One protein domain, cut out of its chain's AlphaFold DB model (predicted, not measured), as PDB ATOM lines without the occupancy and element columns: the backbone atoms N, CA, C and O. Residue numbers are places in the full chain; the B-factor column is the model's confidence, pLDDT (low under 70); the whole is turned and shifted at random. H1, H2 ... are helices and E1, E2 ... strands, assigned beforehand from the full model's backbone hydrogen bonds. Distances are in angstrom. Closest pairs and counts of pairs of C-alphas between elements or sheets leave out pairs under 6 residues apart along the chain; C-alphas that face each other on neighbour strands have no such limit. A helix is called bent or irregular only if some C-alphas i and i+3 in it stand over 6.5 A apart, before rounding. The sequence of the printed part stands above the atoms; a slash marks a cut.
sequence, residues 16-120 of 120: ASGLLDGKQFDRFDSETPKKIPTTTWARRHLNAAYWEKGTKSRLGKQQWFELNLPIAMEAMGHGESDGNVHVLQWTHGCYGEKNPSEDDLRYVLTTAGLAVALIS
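This is residues 16 to 120 of the 120 residues of the protein "MHC_I-like_Ag-recog domain-containing protein" of Oreochromis aureus (UniProt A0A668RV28). A long ribbon of two strands, E3 running on into E4 and folding back through E5 and E6, makes the length of the model, and one long helix, H2, runs from the small hairpin E1 and E2 at its earlier part to E3 of the ribbon at its later part. The short helix H1 sits by E2, at the start of the helical stretch. The printed part has 105 residues, with two named helices and six named strands in the order E1, E2, H1, H2, E3, E4, E5, E6; the three sheets, E1 - E2, E3 - E6 and E4 - E5, are antiparallel, and the class is mixed, helices and strands. The whole is loose, with a radius of gyration of the C-alphas of 17.3 A, and elongated, spanning 56 by 31 by 22 A.

Start at E1, residues 16 to 20, which forms a hairpin with E2, residues 23 to 29; look for N 16 and O 28, 2.9 A apart and within hydrogen-bond range. Residues 26 to 27 of E2 also pair, antiparallel, with residues 36 to 37. Next comes H1, residues 40 to 45, whose closest C-alphas to E2 are Ala 42 and Phe 25, 6.6 A apart. In H2, residues 48 to 75, find Arg 58, whose C-alpha is 7.4 A from those of both Ala 16 in E1 and Phe 28 in E2, the closest C-alphas of each pair of elements. H2 has a kink of 38 degrees near residue 68 and is irregular, but only just: C-alphas 67 and 70 are 6.8 A apart. Its closest C-alphas to E3, residues 85 to 91, are Leu 69 and Leu 88, 7.7 A apart. E3 is near E1, and it runs on into E4, residues 94 to 98, across a break of 2 residues at 30 degrees. E4 forms a hairpin with E5, residues 105 to 109, where N 97 and O 106 are 2.8 A apart. E6, residues 113 to 119, is the antiparallel neighbour of E3, with N 89 and O 115 at 2.8 A. H2 is apart from E4, E5 and E6. Every O i to N i+4 pair of H1 is within hydrogen-bond range, and 22 of 24 in H2.

Find C-alpha 16 at (-33.574, 15.238, 6.222), where E1 begins; it is 13.6 A long and E2 17.6 A. H1 measures 8.8 A. From C-alpha 48 at (-48.945, 21.246, -1.978), H2 runs 39.9 A to C-alpha 75. E3 measures 19.8 A, E4 13.0 A and E5 12.7 A; E6, 18.9 A, ends at C-alpha 119, (-18.646, 12.824, 16.021).

The two C-alphas farthest apart, of Ser 81 and Ser 101, are 58.5 A apart. The printed part has no cut, and no link between elements is long. Its mean pLDDT is 88.6, with residues 79 to 81, 100, 102 and 116 to 120 under 70.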
ATOM      1  N   ALA A  16     -33.359  16.117   7.357       96.19
ATOM      2  CA  ALA A  16     -33.574  15.238   6.222       96.19
ATOM      3  C   ALA A  16     -33.660  16.033   4.919       96.19
ATOM      4  O   ALA A  16     -34.359  17.044   4.836       96.19
ATOM      5  N   SER A  17     -33.024  15.512   3.874       96.62
ATOM      6  CA  SER A  17     -32.911  16.182   2.579       96.62
ATOM      7  C   SER A  17     -33.176  15.206   1.444       96.62
ATOM      8  O   SER A  17     -32.786  14.041   1.502       96.62
ATOM      9  N   GLY A  18     -33.865  15.680   0.413       96.12
ATOM     10  CA  GLY A  18     -34.009  14.991  -0.864       96.12
ATOM     11  C   GLY A  18     -32.912  15.427  -1.824       96.12
ATOM     12  O   GLY A  18     -32.690  16.628  -2.000       96.12
ATOM     13  N   LEU A  19     -32.255  14.454  -2.456       95.81
ATOM     14  CA  LEU A  19     -31.280  14.676  -3.520       95.81
ATOM     15  C   LEU A  19     -31.845  14.159  -4.847       95.81
ATOM     16  O   LEU A  19     -32.426  13.077  -4.891       95.81
ATOM     17  N   LEU A  20     -31.658  14.927  -5.916       94.38
ATOM     18  CA  LEU A  20     -31.889  14.511  -7.296       94.38
ATOM     19  C   LEU A  20     -30.595  14.781  -8.061       94.38
ATOM     20  O   LEU A  20     -30.111  15.915  -8.053       94.38
ATOM     21  N   ASP A  21     -29.997  13.739  -8.637       92.12
ATOM     22  CA  ASP A  21     -28.681  13.797  -9.293       92.12
ATOM     23  C   ASP A  21     -27.599  14.447  -8.412       92.12
ATOM     24  O   ASP A  21     -26.856  15.337  -8.830       92.12
ATOM     25  N   GLY A  22     -27.571  14.059  -7.133       92.19
ATOM     26  CA  GLY A  22     -26.639  14.594  -6.133       92.19
ATOM     27  C   GLY A  22     -26.929  16.028  -5.675       92.19
ATOM     28  O   GLY A  22     -26.236  16.537  -4.797       92.19
ATOM     29  N   LYS A  23     -27.956  16.693  -6.216       95.19
ATOM     30  CA  LYS A  23     -28.318  18.070  -5.860       95.19
ATOM     31  C   LYS A  23     -29.508  18.091  -4.918       95.19
ATOM     32  O   LYS A  23     -30.545  17.487  -5.189       95.19
ATOM     33  N   GLN A  24     -29.384  18.835  -3.826       96.94
ATOM     34  CA  GLN A  24     -30.470  18.982  -2.869       96.94
ATOM     35  C   GLN A  24     -31.638  19.769  -3.468       96.94
ATOM     36  O   GLN A  24     -31.458  20.893  -3.939       96.94
ATOM     37  N   PHE A  25     -32.842  19.200  -3.398       97.69
ATOM     38  CA  PHE A  25     -34.071  19.857  -3.857       97.69
ATOM     39  C   PHE A  25     -35.115  20.082  -2.756       97.69
ATOM     40  O   PHE A  25     -36.031  20.888  -2.946       97.69
ATOM     41  N   ASP A  26     -34.970  19.421  -1.604       97.81
ATOM     42  CA  ASP A  26     -35.774  19.676  -0.411       97.81
ATOM     43  C   ASP A  26     -34.946  19.659   0.878       97.81
ATOM     44  O   ASP A  26     -33.863  19.071   0.933       97.81
ATOM     45  N   ARG A  27     -35.467  20.327   1.911       97.06
ATOM     46  CA  ARG A  27     -34.945  20.286   3.282       97.06
ATOM     47  C   ARG A  27     -36.070  20.122   4.299       97.06
ATOM     48  O   ARG A  27     -37.205  20.528   4.044       97.06
ATOM     49  N   PHE A  28     -35.718  19.545   5.438       97.75
ATOM     50  CA  PHE A  28     -36.507  19.429   6.659       97.75
ATOM     51  C   PHE A  28     -35.535  19.465   7.843       97.75
ATOM     52  O   PHE A  28     -34.503  18.788   7.785       97.75
ATOM     53  N   ASP A  29     -35.885  20.184   8.903       96.31
ATOM     54  CA  ASP A  29     -35.164  20.206  10.177       96.31
ATOM     55  C   ASP A  29     -36.139  20.172  11.364       96.31
ATOM     56  O   ASP A  29     -37.316  20.489  11.208       96.31
ATOM     57  N   SER A  30     -35.671  19.726  12.530       94.75
ATOM     58  CA  SER A  30     -36.506  19.550  13.727       94.75
ATOM     59  C   SER A  30     -36.968  20.857  14.375       94.75
ATOM     60  O   SER A  30     -37.974  20.843  15.078       94.75
ATOM     61  N   GLU A  31     -36.273  21.976  14.151       92.88
ATOM     62  CA  GLU A  31     -36.661  23.289  14.690       92.88
ATOM     63  C   GLU A  31     -37.818  23.905  13.908       92.88
ATOM     64  O   GLU A  31     -38.762  24.445  14.486       92.88
ATOM     65  N   THR A  32     -37.771  23.782  12.581       93.12
ATOM     66  CA  THR A  32     -38.827  24.230  11.677       93.12
ATOM     67  C   THR A  32     -39.381  23.014  10.929       93.12
ATOM     68  O   THR A  32     -39.097  22.856   9.737       93.12
ATOM     69  N   PRO A  33     -40.179  22.141  11.589       94.62
ATOM     70  CA  PRO A  33     -40.504  20.789  11.121       94.62
ATOM     71  C   PRO A  33     -41.469  20.774   9.930       94.62
ATOM     72  O   PRO A  33     -42.632  20.367  10.003       94.62
ATOM     73  N   LYS A  34     -40.962  21.216   8.781       97.25
ATOM     74  CA  LYS A  34     -41.672  21.350   7.519       97.25
ATOM     75  C   LYS A  34     -40.746  20.987   6.368       97.25
ATOM     76  O   LYS A  34     -39.636  21.498   6.250       97.25
ATOM     77  N   LYS A  35     -41.228  20.123   5.471       97.69
ATOM     78  CA  LYS A  35     -40.510  19.792   4.240       97.69
ATOM     79  C   LYS A  35     -40.718  20.929   3.244       97.69
ATOM     80  O   LYS A  35     -41.844  21.137   2.790       97.69
ATOM     81  N   ILE A  36     -39.649  21.633   2.886       97.31
ATOM     82  CA  ILE A  36     -39.711  22.780   1.974       97.31
ATOM     83  C   ILE A  36     -38.777  22.608   0.767       97.31
ATOM     84  O   ILE A  36     -37.706  22.006   0.895       97.31
ATOM     85  N   PRO A  37     -39.151  23.140  -0.411       97.88
ATOM     86  CA  PRO A  37     -38.300  23.123  -1.594       97.88
ATOM     87  C   PRO A  37     -37.114  24.080  -1.463       97.88
ATOM     88  O   PRO A  37     -37.281  25.253  -1.118       97.88
ATOM     89  N   THR A  38     -35.930  23.625  -1.861       97.12
ATOM     90  CA  THR A  38     -34.721  24.464  -1.938       97.12
ATOM     91  C   THR A  38     -34.506  25.037  -3.342       97.12
ATOM     92  O   THR A  38     -33.936  26.118  -3.487       97.12
ATOM     93  N   THR A  39     -35.040  24.395  -4.385       97.62
ATOM     94  CA  THR A  39     -34.854  24.803  -5.788       97.62
ATOM     95  C   THR A  39     -36.097  25.457  -6.401       97.62
ATOM     96  O   THR A  39     -37.238  25.225  -5.993       97.62
ATOM     97  N   THR A  40     -35.886  26.270  -7.442       97.31
ATOM     98  CA  THR A  40     -36.978  26.923  -8.188       97.31
ATOM     99  C   THR A  40     -37.831  25.924  -8.967       97.31
ATOM    100  O   THR A  40     -39.044  26.101  -9.052       97.31
ATOM    101  N   TRP A  41     -37.235  24.856  -9.507       96.62
ATOM    102  CA  TRP A  41     -37.992  23.839 -10.237       96.62
ATOM    103  C   TRP A  41     -38.958  23.092  -9.309       96.62
ATOM    104  O   TRP A  41     -40.120  22.926  -9.671       96.62
ATOM    105  N   ALA A  42     -38.517  22.729  -8.098       97.50
ATOM    106  CA  ALA A  42     -39.334  22.001  -7.134       97.50
ATOM    107  C   ALA A  42     -40.516  22.859  -6.671       97.50
ATOM    108  O   ALA A  42     -41.641  22.372  -6.622       97.50
ATOM    109  N   ARG A  43     -40.285  24.162  -6.435       96.81
ATOM    110  CA  ARG A  43     -41.353  25.134  -6.137       96.81
ATOM    111  C   ARG A  43     -42.409  25.229  -7.240       96.81
ATOM    112  O   ARG A  43     -43.576  25.414  -6.928       96.81
ATOM    113  N   ARG A  44     -41.999  25.154  -8.509       97.69
ATOM    114  CA  ARG A  44     -42.897  25.345  -9.660       97.69
ATOM    115  C   ARG A  44     -43.682  24.093 -10.045       97.69
ATOM    116  O   ARG A  44     -44.795  24.232 -10.533       97.69
ATOM    117  N   HIS A  45     -43.113  22.903  -9.852       97.38
ATOM    118  CA  HIS A  45     -43.669  21.663 -10.413       97.38
ATOM    119  C   HIS A  45     -44.231  20.694  -9.367       97.38
ATOM    120  O   HIS A  45     -45.043  19.840  -9.715       97.38
ATOM    121  N   LEU A  46     -43.830  20.797  -8.095       97.38
ATOM    122  CA  LEU A  46     -44.333  19.920  -7.035       97.38
ATOM    123  C   LEU A  46     -45.438  20.624  -6.248       97.38
ATOM    124  O   LEU A  46     -45.246  21.718  -5.716       97.38
ATOM    125  N   ASN A  47     -46.599  19.978  -6.173       97.62
ATOM    126  CA  ASN A  47     -47.806  20.550  -5.586       97.62
ATOM    127  C   ASN A  47     -47.818  20.505  -4.045       97.62
ATOM    128  O   ASN A  47     -46.998  19.843  -3.407       97.62
ATOM    129  N   ALA A  48     -48.786  21.196  -3.434       97.12
ATOM    130  CA  ALA A  48     -48.945  21.246  -1.978       97.12
ATOM    131  C   ALA A  48     -49.079  19.848  -1.344       97.12
ATOM    132  O   ALA A  48     -48.424  19.566  -0.344       97.12
ATOM    133  N   ALA A  49     -49.838  18.943  -1.972       98.12
ATOM    134  CA  ALA A  49     -50.035  17.582  -1.476       98.12
ATOM    135  C   ALA A  49     -48.718  16.786  -1.377       98.12
ATOM    136  O   ALA A  49     -48.519  16.039  -0.416       98.12
ATOM    137  N   TYR A  50     -47.789  16.969  -2.324       97.31
ATOM    138  CA  TYR A  50     -46.448  16.380  -2.261       97.31
ATOM    139  C   TYR A  50     -45.685  16.853  -1.014       97.31
ATOM    140  O   TYR A  50     -45.111  16.039  -0.282       97.31
ATOM    141  N   TRP A  51     -45.702  18.162  -0.745       97.88
ATOM    142  CA  TRP A  51     -45.007  18.760   0.398       97.88
ATOM    143  C   TRP A  51     -45.636  18.372   1.737       97.88
ATOM    144  O   TRP A  51     -44.914  18.048   2.680       97.88
ATOM    145  N   GLU A  52     -46.965  18.331   1.816       98.12
ATOM    146  CA  GLU A  52     -47.697  17.918   3.016       98.12
ATOM    147  C   GLU A  52     -47.476  16.441   3.340       98.12
ATOM    148  O   GLU A  52     -47.119  16.100   4.472       98.12
ATOM    149  N   LYS A  53     -47.614  15.555   2.343       97.88
ATOM    150  CA  LYS A  53     -47.324  14.122   2.504       97.88
ATOM    151  C   LYS A  53     -45.872  13.908   2.920       97.88
ATOM    152  O   LYS A  53     -45.596  13.126   3.830       97.88
ATOM    153  N   GLY A  54     -44.948  14.623   2.282       96.88
ATOM    154  CA  GLY A  54     -43.533  14.589   2.626       96.88
ATOM    155  C   GLY A  54     -43.265  15.059   4.056       96.88
ATOM    156  O   GLY A  54     -42.522  14.397   4.771       96.88
ATOM    157  N   THR A  55     -43.904  16.141   4.500       98.25
ATOM    158  CA  THR A  55     -43.774  16.662   5.872       98.25
ATOM    159  C   THR A  55     -44.256  15.640   6.898       98.25
ATOM    160  O   THR A  55     -43.505  15.302   7.808       98.25
ATOM    161  N   LYS A  56     -45.448  15.059   6.704       98.25
ATOM    162  CA  LYS A  56     -45.979  13.993   7.575       98.25
ATOM    163  C   LYS A  56     -45.041  12.786   7.639       98.25
ATOM    164  O   LYS A  56     -44.786  12.255   8.714       98.25
ATOM    165  N   SER A  57     -44.483  12.383   6.497       96.38
ATOM    166  CA  SER A  57     -43.510  11.289   6.442       96.38
ATOM    167  C   SER A  57     -42.225  11.605   7.218       96.38
ATOM    168  O   SER A  57     -41.726  10.732   7.925       96.38
ATOM    169  N   ARG A  58     -41.690  12.831   7.118       97.06
ATOM    170  CA  ARG A  58     -40.468  13.238   7.836       97.06
ATOM    171  C   ARG A  58     -40.695  13.361   9.343       97.06
ATOM    172  O   ARG A  58     -39.849  12.883  10.085       97.06
ATOM    173  N   LEU A  59     -41.852  13.866   9.771       97.94
ATOM    174  CA  LEU A  59     -42.271  13.865  11.177       97.94
ATOM    175  C   LEU A  59     -42.343  12.444  11.752       97.94
ATOM    176  O   LEU A  59     -41.765  12.172  12.798       97.94
ATOM    177  N   GLY A  60     -42.983  11.515  11.033       96.81
ATOM    178  CA  GLY A  60     -43.041  10.115  11.462       96.81
ATOM    179  C   GLY A  60     -41.656   9.468  11.568       96.81
ATOM    180  O   GLY A  60     -41.390   8.732  12.512       96.81
ATOM    181  N   LYS A  61     -40.740   9.774  10.636       94.19
ATOM    182  CA  LYS A  61     -39.348   9.297  10.705       94.19
ATOM    183  C   LYS A  61     -38.569   9.916  11.861       94.19
ATOM    184  O   LYS A  61     -37.821   9.195  12.508       94.19
ATOM    185  N   GLN A  62     -38.738  11.213  12.113       95.81
ATOM    186  CA  GLN A  62     -38.129  11.885  13.256       95.81
ATOM    187  C   GLN A  62     -38.533  11.178  14.553       95.81
ATOM    188  O   GLN A  62     -37.659  10.700  15.269       95.81
ATOM    189  N   GLN A  63     -39.837  11.000  14.782       96.31
ATOM    190  CA  GLN A  63     -40.349  10.306  15.964       96.31
ATOM    191  C   GLN A  63     -39.832   8.862  16.057       96.31
ATOM    192  O   GLN A  63     -39.445   8.398  17.125       96.31
ATOM    193  N   TRP A  64     -39.797   8.141  14.932       94.31
ATOM    194  CA  TRP A  64     -39.267   6.779  14.905       94.31
ATOM    195  C   TRP A  64     -37.806   6.740  15.364       94.31
ATOM    196  O   TRP A  64     -37.445   5.895  16.180       94.31
ATOM    197  N   PHE A  65     -36.970   7.667  14.897       92.25
ATOM    198  CA  PHE A  65     -35.575   7.734  15.320       92.25
ATOM    199  C   PHE A  65     -35.394   8.204  16.757       92.25
ATOM    200  O   PHE A  65     -34.517   7.679  17.429       92.25
ATOM    201  N   GLU A  66     -36.208   9.140  17.240       92.25
ATOM    202  CA  GLU A  66     -36.180   9.572  18.644       92.25
ATOM    203  C   GLU A  66     -36.409   8.392  19.599       92.25
ATOM    204  O   GLU A  66     -35.747   8.303  20.627       92.25
ATOM    205  N   LEU A  67     -37.285   7.451  19.228       92.94
ATOM    206  CA  LEU A  67     -37.575   6.258  20.028       92.94
ATOM    207  C   LEU A  67     -36.545   5.130  19.850       92.94
ATOM    208  O   LEU A  67     -36.254   4.414  20.801       92.94
ATOM    209  N   ASN A  68     -36.019   4.933  18.636       88.75
ATOM    210  CA  ASN A  68     -35.182   3.768  18.317       88.75
ATOM    211  C   ASN A  68     -33.677   4.036  18.424       88.75
ATOM    212  O   ASN A  68     -32.914   3.086  18.585       88.75
ATOM    213  N   LEU A  69     -33.226   5.290  18.325       87.88
ATOM    214  CA  LEU A  69     -31.800   5.612  18.395       87.88
ATOM    215  C   LEU A  69     -31.175   5.225  19.750       87.88
ATOM    216  O   LEU A  69     -30.140   4.565  19.706       87.88
ATOM    217  N   PRO A  70     -31.782   5.523  20.919       87.19
ATOM    218  CA  PRO A  70     -31.217   5.103  22.206       87.19
ATOM    219  C   PRO A  70     -31.092   3.577  22.324       87.19
ATOM    220  O   PRO A  70     -30.051   3.072  22.732       87.19
ATOM    221  N   ILE A  71     -32.111   2.840  21.864       88.25
ATOM    222  CA  ILE A  71     -32.122   1.367  21.855       88.25
ATOM    223  C   ILE A  71     -30.997   0.823  20.965       88.25
ATOM    224  O   ILE A  71     -30.291  -0.113  21.337       88.25
ATOM    225  N   ALA A  72     -30.820   1.406  19.775       85.56
ATOM    226  CA  ALA A  72     -29.757   1.008  18.863       85.56
ATOM    227  C   ALA A  72     -28.373   1.287  19.465       85.56
ATOM    228  O   ALA A  72     -27.500   0.425  19.390       85.56
ATOM    229  N   MET A  73     -28.176   2.462  20.071       85.31
ATOM    230  CA  MET A  73     -26.928   2.834  20.743       85.31
ATOM    231  C   MET A  73     -26.576   1.850  21.860       85.31
ATOM    232  O   MET A  73     -25.471   1.309  21.850       85.31
ATOM    233  N   GLU A  74     -27.530   1.543  22.742       85.94
ATOM    234  CA  GLU A  74     -27.343   0.578  23.830       85.94
ATOM    235  C   GLU A  74     -26.936  -0.803  23.293       85.94
ATOM    236  O   GLU A  74     -25.955  -1.387  23.754       85.94
ATOM    237  N   ALA A  75     -27.619  -1.294  22.253       85.31
ATOM    238  CA  ALA A  75     -27.298  -2.574  21.617       85.31
ATOM    239  C   ALA A  75     -25.898  -2.610  20.973       85.31
ATOM    240  O   ALA A  75     -25.306  -3.682  20.840       85.31
ATOM    241  N   MET A  76     -25.359  -1.454  20.578       82.25
ATOM    242  CA  MET A  76     -24.003  -1.307  20.036       82.25
ATOM    243  C   MET A  76     -22.948  -1.047  21.126       82.25
ATOM    244  O   MET A  76     -21.770  -0.899  20.807       82.25
ATOM    245  N   GLY A  77     -23.339  -1.010  22.405       82.25
ATOM    246  CA  GLY A  77     -22.437  -0.721  23.522       82.25
ATOM    247  C   GLY A  77     -22.093   0.764  23.679       82.25
ATOM    248  O   GLY A  77     -21.124   1.092  24.362       82.25
ATOM    249  N   HIS A  78     -22.871   1.657  23.063       78.56
ATOM    250  CA  HIS A  78     -22.775   3.103  23.249       78.56
ATOM    251  C   HIS A  78     -23.812   3.546  24.285       78.56
ATOM    252  O   HIS A  78     -25.013   3.364  24.091       78.56
ATOM    253  N   GLY A  79     -23.360   4.105  25.405       68.00
ATOM    254  CA  GLY A  79     -24.246   4.646  26.437       68.00
ATOM    255  C   GLY A  79     -24.488   6.141  26.249       68.00
ATOM    256  O   GLY A  79     -23.643   6.840  25.700       68.00
ATOM    257  N   GLU A  80     -25.590   6.662  26.799       63.31
ATOM    258  CA  GLU A  80     -25.811   8.118  26.917       63.31
ATOM    259  C   GLU A  80     -24.703   8.826  27.725       63.31
ATOM    260  O   GLU A  80     -24.544  10.041  27.653       63.31
ATOM    261  N   SER A  81     -23.922   8.062  28.493       61.09
ATOM    262  CA  SER A  81     -22.849   8.523  29.372       61.09
ATOM    263  C   SER A  81     -21.443   8.466  28.764       61.09
ATOM    264  O   SER A  81     -20.490   8.796  29.470       61.09
ATOM    265  N   ASP A  82     -21.271   8.067  27.493       75.56
ATOM    266  CA  ASP A  82     -19.930   7.995  26.879       75.56
ATOM    267  C   ASP A  82     -19.323   9.374  26.545       75.56
ATOM    268  O   ASP A  82     -18.148   9.466  26.192       75.56
ATOM    269  N   GLY A  83     -20.112  10.441  26.717       73.88
ATOM    270  CA  GLY A  83     -19.702  11.832  26.534       73.88
ATOM    271  C   GLY A  83     -19.596  12.274  25.073       73.88
ATOM    272  O   GLY A  83     -19.247  13.429  24.836       73.88
ATOM    273  N   ASN A  84     -19.902  11.399  24.110       83.44
ATOM    274  CA  ASN A  84     -19.796  11.684  22.681       83.44
ATOM    275  C   ASN A  84     -21.166  11.911  22.037       83.44
ATOM    276  O   ASN A  84     -22.208  11.455  22.518       83.44
ATOM    277  N   VAL A  85     -21.160  12.574  20.878       86.88
ATOM    278  CA  VAL A  85     -22.353  12.692  20.039       86.88
ATOM    279  C   VAL A  85     -22.282  11.693  18.896       86.88
ATOM    280  O   VAL A  85     -21.345  11.659  18.101       86.88
ATOM    281  N   HIS A  86     -23.322  10.877  18.801       86.56
ATOM    282  CA  HIS A  86     -23.484   9.857  17.777       86.56
ATOM    283  C   HIS A  86     -24.422  10.361  16.693       86.56
ATOM    284  O   HIS A  86     -25.407  11.057  16.963       86.56
ATOM    285  N   VAL A  87     -24.145   9.973  15.452       88.12
ATOM    286  CA  VAL A  87     -24.958  10.336  14.296       88.12
ATOM    287  C   VAL A  87     -25.438   9.102  13.575       88.12
ATOM    288  O   VAL A  87     -24.655   8.309  13.063       88.12
ATOM    289  N   LEU A  88     -26.756   9.004  13.456       89.25
ATOM    290  CA  LEU A  88     -27.416   8.031  12.603       89.25
ATOM    291  C   LEU A  88     -27.774   8.672  11.260       89.25
ATOM    292  O   LEU A  88     -28.541   9.646  11.197       89.25
ATOM    293  N   GLN A  89     -27.237   8.100  10.187       91.31
ATOM    294  CA  GLN A  89     -27.532   8.447   8.802       91.31
ATOM    295  C   GLN A  89     -28.351   7.329   8.150       91.31
ATOM    296  O   GLN A  89     -27.967   6.163   8.176       91.31
ATOM    297  N   TRP A  90     -29.476   7.697   7.531       90.94
ATOM    298  CA  TRP A  90     -30.316   6.779   6.760       90.94
ATOM    299  C   TRP A  90     -30.518   7.321   5.351       90.94
ATOM    300  O   TRP A  90     -31.080   8.406   5.169       90.94
ATOM    301  N   THR A  91     -30.096   6.548   4.355       91.44
ATOM    302  CA  THR A  91     -30.314   6.832   2.940       91.44
ATOM    303  C   THR A  91     -31.285   5.821   2.335       91.44
ATOM    304  O   THR A  91     -31.249   4.623   2.611       91.44
ATOM    305  N   HIS A  92     -32.200   6.313   1.509       90.50
ATOM    306  CA  HIS A  92     -33.059   5.482   0.676       90.50
ATOM    307  C   HIS A  92     -33.369   6.245  -0.607       90.50
ATOM    308  O   HIS A  92     -33.492   7.472  -0.586       90.50
ATOM    309  N   GLY A  93     -33.527   5.532  -1.715       91.94
ATOM    310  CA  GLY A  93     -33.752   6.171  -2.999       91.94
ATOM    311  C   GLY A  93     -34.008   5.183  -4.122       91.94
ATOM    312  O   GLY A  93     -34.313   4.009  -3.910       91.94
ATOM    313  N   CYS A  94     -33.912   5.710  -5.329       93.38
ATOM    314  CA  CYS A  94     -33.942   4.974  -6.575       93.38
ATOM    315  C   CYS A  94     -33.039   5.694  -7.574       93.38
ATOM    316  O   CYS A  94     -32.699   6.865  -7.384       93.38
ATOM    317  N   TYR A  95     -32.678   5.002  -8.642       92.19
ATOM    318  CA  TYR A  95     -32.077   5.613  -9.816       92.19
ATOM    319  C   TYR A  95     -32.957   5.328 -11.036       92.19
ATOM    320  O   TYR A  95     -33.662   4.317 -11.088       92.19
ATOM    321  N   GLY A  96     -32.986   6.271 -11.975       90.81
ATOM    322  CA  GLY A  96     -33.716   6.128 -13.229       90.81
ATOM    323  C   GLY A  96     -32.816   5.512 -14.292       90.81
ATOM    324  O   GLY A  96     -31.774   6.077 -14.619       90.81
ATOM    325  N   GLU A  97     -33.222   4.378 -14.843       90.44
ATOM    326  CA  GLU A  97     -32.617   3.781 -16.027       90.44
ATOM    327  C   GLU A  97     -33.433   4.190 -17.253       90.44
ATOM    328  O   GLU A  97     -34.657   4.036 -17.284       90.44
ATOM    329  N   LYS A  98     -32.756   4.727 -18.271       85.75
ATOM    330  CA  LYS A  98     -33.384   5.006 -19.564       85.75
ATOM    331  C   LYS A  98     -33.467   3.715 -20.361       85.75
ATOM    332  O   LYS A  98     -32.445   3.046 -20.529       85.75
ATOM    333  N   ASN A  99     -34.645   3.401 -20.888       77.25
ATOM    334  CA  ASN A  99     -34.756   2.385 -21.924       77.25
ATOM    335  C   ASN A  99     -34.324   3.012 -23.268       77.25
ATOM    336  O   ASN A  99     -34.914   4.002 -23.674       77.25
ATOM    337  N   PRO A 100     -33.302   2.509 -23.982       69.44
ATOM    338  CA  PRO A 100     -32.883   3.115 -25.249       69.44
ATOM    339  C   PRO A 100     -33.944   3.050 -26.360       69.44
ATOM    340  O   PRO A 100     -33.845   3.797 -27.329       69.44
ATOM    341  N   SER A 101     -34.920   2.141 -26.251       73.38
ATOM    342  CA  SER A 101     -35.953   1.912 -27.270       73.38
ATOM    343  C   SER A 101     -37.290   2.601 -26.986       73.38
ATOM    344  O   SER A 101     -38.177   2.555 -27.834       73.38
ATOM    345  N   GLU A 102     -37.460   3.208 -25.813       64.06
ATOM    346  CA  GLU A 102     -38.706   3.844 -25.381       64.06
ATOM    347  C   GLU A 102     -38.369   5.149 -24.652       64.06
ATOM    348  O   GLU A 102     -37.432   5.183 -23.862       64.06
ATOM    349  N   ASP A 103     -39.152   6.214 -24.845       74.94
ATOM    350  CA  ASP A 103     -39.038   7.465 -24.067       74.94
ATOM    351  C   ASP A 103     -39.516   7.295 -22.601       74.94
ATOM    352  O   ASP A 103     -40.047   8.221 -21.986       74.94
ATOM    353  N   ASP A 104     -39.345   6.100 -22.030       81.25
ATOM    354  CA  ASP A 104     -39.782   5.748 -20.684       81.25
ATOM    355  C   ASP A 104     -38.601   5.605 -19.710       81.25
ATOM    356  O   ASP A 104     -37.503   5.138 -20.043       81.25
ATOM    357  N   LEU A 105     -38.838   6.040 -18.473       87.06
ATOM    358  CA  LEU A 105     -37.882   5.987 -17.371       87.06
ATOM    359  C   LEU A 105     -38.288   4.884 -16.402       87.06
ATOM    360  O   LEU A 105     -39.268   5.008 -15.664       87.06
ATOM    361  N   ARG A 106     -37.467   3.835 -16.322       90.00
ATOM    362  CA  ARG A 106     -37.633   2.789 -15.314       90.00
ATOM    363  C   ARG A 106     -36.922   3.190 -14.028       90.00
ATOM    364  O   ARG A 106     -35.708   3.358 -14.013       90.00
ATOM    365  N   TYR A 107     -37.657   3.281 -12.925       90.00
ATOM    366  CA  TYR A 107     -37.064   3.535 -11.609       90.00
ATOM    367  C   TYR A 107     -36.680   2.226 -10.920       90.00
ATOM    368  O   TYR A 107     -37.538   1.387 -10.649       90.00
ATOM    369  N   VAL A 108     -35.399   2.079 -10.587       92.38
ATOM    370  CA  VAL A 108     -34.869   0.936  -9.833       92.38
ATOM    371  C   VAL A 108     -34.561   1.381  -8.409       92.38
ATOM    372  O   VAL A 108     -33.817   2.337  -8.186       92.38
ATOM    373  N   LEU A 109     -35.176   0.718  -7.428       91.69
ATOM    374  CA  LEU A 109     -34.982   1.020  -6.009       91.69
ATOM    375  C   LEU A 109     -33.549   0.692  -5.581       91.69
ATOM    376  O   LEU A 109     -33.011  -0.353  -5.936       91.69
ATOM    377  N   THR A 110     -32.954   1.561  -4.769       86.06
ATOM    378  CA  THR A 110     -31.688   1.256  -4.101       86.06
ATOM    379  C   THR A 110     -31.959   0.557  -2.778       86.06
ATOM    380  O   THR A 110     -32.942   0.858  -2.093       86.06
ATOM    381  N   THR A 111     -31.044  -0.313  -2.356       84.50
ATOM    382  CA  THR A 111     -31.031  -0.813  -0.980       84.50
ATOM    383  C   THR A 111     -30.964   0.370  -0.016       84.50
ATOM    384  O   THR A 111     -30.199   1.313  -0.225       84.50
ATOM    385  N   ALA A 112     -31.795   0.346   1.025       80.56
ATOM    386  CA  ALA A 112     -31.717   1.337   2.085       80.56
ATOM    387  C   ALA A 112     -30.390   1.167   2.842       80.56
ATOM    388  O   ALA A 112     -30.077   0.067   3.293       80.56
ATOM    389  N   GLY A 113     -29.616   2.244   2.969       76.94
ATOM    390  CA  GLY A 113     -28.354   2.258   3.704       76.94
ATOM    391  C   GLY A 113     -28.539   2.862   5.090       76.94
ATOM    392  O   GLY A 113     -29.121   3.940   5.218       76.94
ATOM    393  N   LEU A 114     -28.032   2.186   6.119       77.88
ATOM    394  CA  LEU A 114     -27.958   2.700   7.485       77.88
ATOM    395  C   LEU A 114     -26.488   2.780   7.896       77.88
ATOM    396  O   LEU A 114     -25.760   1.801   7.742       77.88
ATOM    397  N   ALA A 115     -26.063   3.928   8.414       71.44
ATOM    398  CA  ALA A 115     -24.727   4.116   8.965       71.44
ATOM    399  C   ALA A 115     -24.810   4.868  10.297       71.44
ATOM    400  O   ALA A 115     -25.576   5.825  10.425       71.44
ATOM    401  N   VAL A 116     -24.014   4.430  11.271       67.31
ATOM    402  CA  VAL A 116     -23.803   5.115  12.551       67.31
ATOM    403  C   VAL A 116     -22.360   5.599  12.571       67.31
ATOM    404  O   VAL A 116     -21.453   4.820  12.288       67.31
ATOM    405  N   ALA A 117     -22.151   6.877  12.869       69.12
ATOM    406  CA  ALA A 117     -20.829   7.482  12.984       69.12
ATOM    407  C   ALA A 117     -20.695   8.231  14.316       69.12
ATOM    408  O   ALA A 117     -21.658   8.837  14.788       69.12
ATOM    409  N   LEU A 118     -19.491   8.212  14.886       60.56
ATOM    410  CA  LEU A 118     -19.110   9.023  16.041       60.56
ATOM    411  C   LEU A 118     -18.681  10.413  15.552       60.56
ATOM    412  O   LEU A 118     -17.856  10.506  14.641       60.56
ATOM    413  N   ILE A 119     -19.213  11.479  16.148       59.78
ATOM    414  CA  ILE A 119     -18.646  12.824  16.021       59.78
ATOM    415  C   ILE A 119     -17.918  13.119  17.334       59.78
ATOM    416  O   ILE A 119     -18.556  13.300  18.371       59.78
ATOM    417  N   SER A 120     -16.585  13.108  17.268       49.34
ATOM    418  CA  SER A 120     -15.666  13.535  18.334       49.34
ATOM    419  C   SER A 120     -15.238  14.984  18.154       49.34
ATOM    420  O   SER A 120     -14.907  15.313  16.987       49.34
TER     421      SER A 120